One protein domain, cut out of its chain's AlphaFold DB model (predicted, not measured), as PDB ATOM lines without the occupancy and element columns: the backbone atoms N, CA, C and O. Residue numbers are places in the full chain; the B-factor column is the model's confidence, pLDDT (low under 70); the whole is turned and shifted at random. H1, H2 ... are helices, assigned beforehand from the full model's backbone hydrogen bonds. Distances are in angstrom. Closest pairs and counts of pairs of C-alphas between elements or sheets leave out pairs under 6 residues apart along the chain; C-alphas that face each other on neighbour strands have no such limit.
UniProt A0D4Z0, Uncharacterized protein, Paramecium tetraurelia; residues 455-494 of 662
ATOM      1  N   LYS A 455      92.610 122.156 140.862       83.31
ATOM      2  CA  LYS A 455      93.412 122.698 139.759       83.31
ATOM      3  C   LYS A 455      92.592 123.037 138.511       83.31
ATOM      4  O   LYS A 455      93.024 123.904 137.764       83.31
ATOM      5  N   GLY A 456      91.450 122.383 138.287       80.50
ATOM      6  CA  GLY A 456      90.713 122.470 137.020       80.50
ATOM      7  C   GLY A 456      91.414 121.734 135.871       80.50
ATOM      8  O   GLY A 456      91.414 122.212 134.742       80.50
ATOM      9  N   ILE A 457      92.076 120.604 136.154       76.75
ATOM     10  CA  ILE A 457      92.747 119.808 135.111       76.75
ATOM     11  C   ILE A 457      91.674 119.149 134.245       76.75
ATOM     12  O   ILE A 457      90.974 118.267 134.734       76.75
ATOM     13  N   LEU A 458      91.564 119.576 132.981       66.50
ATOM     14  CA  LEU A 458      90.616 119.056 131.983       66.50
ATOM     15  C   LEU A 458      89.139 119.068 132.450       66.50
ATOM     16  O   LEU A 458      88.312 118.296 131.970       66.50
ATOM     17  N   CYS A 459      88.801 119.953 133.393       72.69
ATOM     18  CA  CYS A 459      87.456 120.148 133.929       72.69
ATOM     19  C   CYS A 459      87.304 121.558 134.522       72.69
ATOM     20  O   CYS A 459      88.290 122.182 134.913       72.69
ATOM     21  N   GLU A 460      86.072 122.042 134.692       75.31
ATOM     22  CA  GLU A 460      85.831 123.306 135.401       75.31
ATOM     23  C   GLU A 460      86.401 123.272 136.831       75.31
ATOM     24  O   GLU A 460      86.133 122.354 137.616       75.31
ATOM     25  N   LYS A 461      87.190 124.295 137.182       85.06
ATOM     26  CA  LYS A 461      87.797 124.449 138.510       85.06
ATOM     27  C   LYS A 461      86.710 124.664 139.565       85.06
ATOM     28  O   LYS A 461      86.143 125.749 139.672       85.06
ATOM     29  N   ASN A 462      86.450 123.650 140.387       84.75
ATOM     30  CA  ASN A 462      85.380 123.674 141.382       84.75
ATOM     31  C   ASN A 462      85.940 123.576 142.811       84.75
ATOM     32  O   ASN A 462      86.209 122.493 143.334       84.75
ATOM     33  N   MET A 463      86.093 124.736 143.452       83.38
ATOM     34  CA  MET A 463      86.673 124.853 144.796       83.38
ATOM     35  C   MET A 463      85.839 124.162 145.887       83.38
ATOM     36  O   MET A 463      86.418 123.644 146.837       83.38
ATOM     37  N   GLN A 464      84.507 124.117 145.758       84.38
ATOM     38  CA  GLN A 464      83.632 123.446 146.729       84.38
ATOM     39  C   GLN A 464      83.836 121.927 146.677       84.38
ATOM     40  O   GLN A 464      84.279 121.337 147.661       84.38
ATOM     41  N   LYS A 465      83.673 121.312 145.495       85.38
ATOM     42  CA  LYS A 465      83.918 119.871 145.286       85.38
ATOM     43  C   LYS A 465      85.337 119.458 145.688       85.38
ATOM     44  O   LYS A 465      85.525 118.370 146.228       85.38
ATOM     45  N   ALA A 466      86.331 120.320 145.461       86.12
ATOM     46  CA  ALA A 466      87.696 120.095 145.929       86.12
ATOM     47  C   ALA A 466      87.790 120.029 147.464       86.12
ATOM     48  O   ALA A 466      88.337 119.068 148.004       86.12
ATOM     49  N   VAL A 467      87.236 121.026 148.163       87.88
ATOM     50  CA  VAL A 467      87.212 121.089 149.633       87.88
ATOM     51  C   VAL A 467      86.456 119.904 150.230       87.88
ATOM     52  O   VAL A 467      86.940 119.324 151.197       87.88
ATOM     53  N   ASP A 468      85.334 119.483 149.649       87.56
ATOM     54  CA  ASP A 468      84.552 118.362 150.177       87.56
ATOM     55  C   ASP A 468      85.274 117.015 150.007       87.56
ATOM     56  O   ASP A 468      85.356 116.235 150.956       87.56
ATOM     57  N   GLN A 469      85.914 116.771 148.858       88.56
ATOM     58  CA  GLN A 469      86.779 115.596 148.665       88.56
ATOM     59  C   GLN A 469      87.982 115.605 149.626       88.56
ATOM     60  O   GLN A 469      88.315 114.581 150.229       88.56
ATOM     61  N   PHE A 470      88.611 116.765 149.849       88.88
ATOM     62  CA  PHE A 470      89.671 116.884 150.850       88.88
ATOM     63  C   PHE A 470      89.147 116.699 152.288       88.88
ATOM     64  O   PHE A 470      89.843 116.088 153.097       88.88
ATOM     65  N   ARG A 471      87.929 117.142 152.625       86.94
ATOM     66  CA  ARG A 471      87.295 116.895 153.936       86.94
ATOM     67  C   ARG A 471      87.061 115.404 154.172       86.94
ATOM     68  O   ARG A 471      87.492 114.900 155.206       86.94
ATOM     69  N   ILE A 472      86.479 114.690 153.205       85.94
ATOM     70  CA  ILE A 472      86.271 113.231 153.281       85.94
ATOM     71  C   ILE A 472      87.616 112.515 153.460       85.94
ATOM     72  O   ILE A 472      87.775 111.714 154.381       85.94
ATOM     73  N   GLY A 473      88.620 112.851 152.642       84.50
ATOM     74  CA  GLY A 473      89.961 112.277 152.774       84.50
ATOM     75  C   GLY A 473      90.632 112.604 154.114       84.50
ATOM     76  O   GLY A 473      91.275 111.735 154.693       84.50
ATOM     77  N   SER A 474      90.461 113.820 154.643       85.81
ATOM     78  CA  SER A 474      91.002 114.224 155.950       85.81
ATOM     79  C   SER A 474      90.312 113.513 157.117       85.81
ATOM     80  O   SER A 474      90.980 113.193 158.095       85.81
ATOM     81  N   TRP A 475      89.005 113.245 157.023       79.94
ATOM     82  CA  TRP A 475      88.264 112.447 158.007       79.94
ATOM     83  C   TRP A 475      88.696 110.973 157.967       79.94
ATOM     84  O   TRP A 475      88.922 110.372 159.013       79.94
ATOM     85  N   ARG A 476      88.974 110.435 156.768       79.94
ATOM     86  CA  ARG A 476      89.664 109.144 156.549       79.94
ATOM     87  C   ARG A 476      91.181 109.190 156.875       79.94
ATOM     88  O   ARG A 476      91.932 108.341 156.408       79.94
ATOM     89  N   GLY A 477      91.659 110.179 157.641       80.12
ATOM     90  CA  GLY A 477      93.036 110.258 158.157       80.12
ATOM     91  C   GLY A 477      94.109 110.813 157.204       80.12
ATOM     92  O   GLY A 477      95.293 110.806 157.545       80.12
ATOM     93  N   CYS A 478      93.757 111.314 156.014       82.62
ATOM     94  CA  CYS A 478      94.751 111.777 155.043       82.62
ATOM     95  C   CYS A 478      95.428 113.093 155.467       82.62
ATOM     96  O   CYS A 478      94.920 114.186 155.194       82.62
ATOM     97  N   LEU A 479      96.644 112.998 156.016       85.12
ATOM     98  CA  LEU A 479      97.503 114.156 156.309       85.12
ATOM     99  C   LEU A 479      97.704 115.066 155.082       85.12
ATOM    100  O   LEU A 479      97.771 116.285 155.222       85.12
ATOM    101  N   LYS A 480      97.747 114.497 153.867       85.75
ATOM    102  CA  LYS A 480      97.880 115.280 152.627       85.75
ATOM    103  C   LYS A 480      96.618 116.075 152.295       85.75
ATOM    104  O   LYS A 480      96.751 117.212 151.862       85.75
ATOM    105  N   CYS A 481      95.415 115.536 152.520       85.69
ATOM    106  CA  CYS A 481      94.185 116.322 152.376       85.69
ATOM    107  C   CYS A 481      94.115 117.435 153.422       85.69
ATOM    108  O   CYS A 481      93.859 118.584 153.067       85.69
ATOM    109  N   ARG A 482      94.411 117.109 154.688       85.81
ATOM    110  CA  ARG A 482      94.462 118.083 155.785       85.81
ATOM    111  C   ARG A 482      95.388 119.258 155.450       85.81
ATOM    112  O   ARG A 482      94.955 120.401 155.516       85.81
ATOM    113  N   ALA A 483      96.602 118.980 154.978       86.56
ATOM    114  CA  ALA A 483      97.572 120.005 154.591       86.56
ATOM    115  C   ALA A 483      97.174 120.842 153.352       86.56
ATOM    116  O   ALA A 483      97.746 121.911 153.148       86.56
ATOM    117  N   GLN A 484      96.226 120.392 152.514       85.88
ATOM    118  CA  GLN A 484      95.642 121.239 151.460       85.88
ATOM    119  C   GLN A 484      94.490 122.093 152.003       85.88
ATOM    120  O   GLN A 484      94.415 123.273 151.673       85.88
ATOM    121  N   LEU A 485      93.637 121.549 152.882       85.50
ATOM    122  CA  LEU A 485      92.609 122.333 153.582       85.50
ATOM    123  C   LEU A 485      93.247 123.468 154.397       85.50
ATOM    124  O   LEU A 485      92.846 124.616 154.260       85.50
ATOM    125  N   GLU A 486      94.298 123.172 155.163       85.44
ATOM    126  CA  GLU A 486      95.060 124.157 155.947       85.44
ATOM    127  C   GLU A 486      95.783 125.213 155.091       85.44
ATOM    128  O   GLU A 486      96.229 126.216 155.636       85.44
ATOM    129  N   LYS A 487      95.904 125.023 153.768       84.06
ATOM    130  CA  LYS A 487      96.337 126.075 152.830       84.06
ATOM    131  C   LYS A 487      95.146 126.885 152.322       84.06
ATOM    132  O   LYS A 487      95.137 128.102 152.451       84.06
ATOM    133  N   ILE A 488      94.103 126.205 151.847       82.50
ATOM    134  CA  ILE A 488      92.865 126.824 151.334       82.50
ATOM    135  C   ILE A 488      92.188 127.727 152.388       82.50
ATOM    136  O   ILE A 488      91.586 128.735 152.024       82.50
ATOM    137  N   PHE A 489      92.313 127.390 153.677       76.75
ATOM    138  CA  PHE A 489      91.822 128.172 154.823       76.75
ATOM    139  C   PHE A 489      92.919 128.977 155.557       76.75
ATOM    140  O   PHE A 489      92.702 129.418 156.681       76.75
ATOM    141  N   LYS A 490      94.099 129.168 154.948       66.88
ATOM    142  CA  LYS A 490      95.069 130.209 155.348       66.88
ATOM    143  C   LYS A 490      94.963 131.451 154.472       66.88
ATOM    144  O   LYS A 490      95.126 132.553 154.973       66.88
ATOM    145  N   ASP A 491      94.605 131.273 153.202       55.28
ATOM    146  CA  ASP A 491      94.388 132.368 152.246       55.28
ATOM    147  C   ASP A 491      93.021 133.078 152.444       55.28
ATOM    148  O   ASP A 491      92.590 133.868 151.602       55.28
ATOM    149  N   LYS A 492      92.309 132.766 153.539       50.72
ATOM    150  CA  LYS A 492      91.038 133.359 153.983       50.72
ATOM    151  C   LYS A 492      90.985 133.367 155.511       50.72
ATOM    152  O   LYS A 492      91.298 132.351 156.122       50.72
ATOM    153  N   GLU A 493      90.521 134.456 156.119       40.88
ATOM    154  CA  GLU A 493      90.524 134.672 157.581       40.88
ATOM    155  C   GLU A 493      89.427 133.902 158.358       40.88
ATOM    156  O   GLU A 493      88.882 134.390 159.342       40.88
ATOM    157  N   GLU A 494      89.111 132.669 157.950       40.19
ATOM    158  CA  GLU A 494      88.141 131.799 158.632       40.19
ATOM    159  C   GLU A 494      88.763 130.438 158.978       40.19
ATOM    160  O   GLU A 494      88.504 129.410 158.345       40.19
TER     161      GLU A 494
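Overview. This is residues 455 to 494 of the 662 residues of an uncharacterized protein of Paramecium tetraurelia (UniProt A0D4Z0). From its first residue, the printed part leads through a loop, of which residues 457 to 462 stick out, into a small helical hairpin: H1, a tight turn, then H2 folding back beside H1 in an open V. An unnamed tail follows H2. The 40 printed residues, all helix by class, hold two named helices, H1 then H2, and no named strand. The whole is only just compact, close to loose, with a radius of gyration of the C-alphas of 10.6 A, and flat, spanning 27 by 25 by 13 A.

Arrangement. Look at H1, residues 463 to 475, and H2, residues 479 to 488: they touch, and their closest C-alphas, of Phe 470 and Cys 481, are 4.8 A apart. They run opposite ways at a tilt of 35.3 degrees, only just steep. In H1 every O i to N i+4 pair is within hydrogen-bond range; in H2, 5 of 6 are.

Along the chain. Find C-alpha 463 at (86.673, 124.853, 144.796); H1 runs 18.2 A to C-alpha 475. H2 runs 14.4 A, ending at C-alpha 488, (92.865, 126.824, 151.334).

Size, cuts and confidence. The C-alphas farthest apart, of Leu 458 and Glu 493, are 30.0 A apart. The printed part has no cut; pLDDT is under 70 at residue 458 and residues 490 to 494.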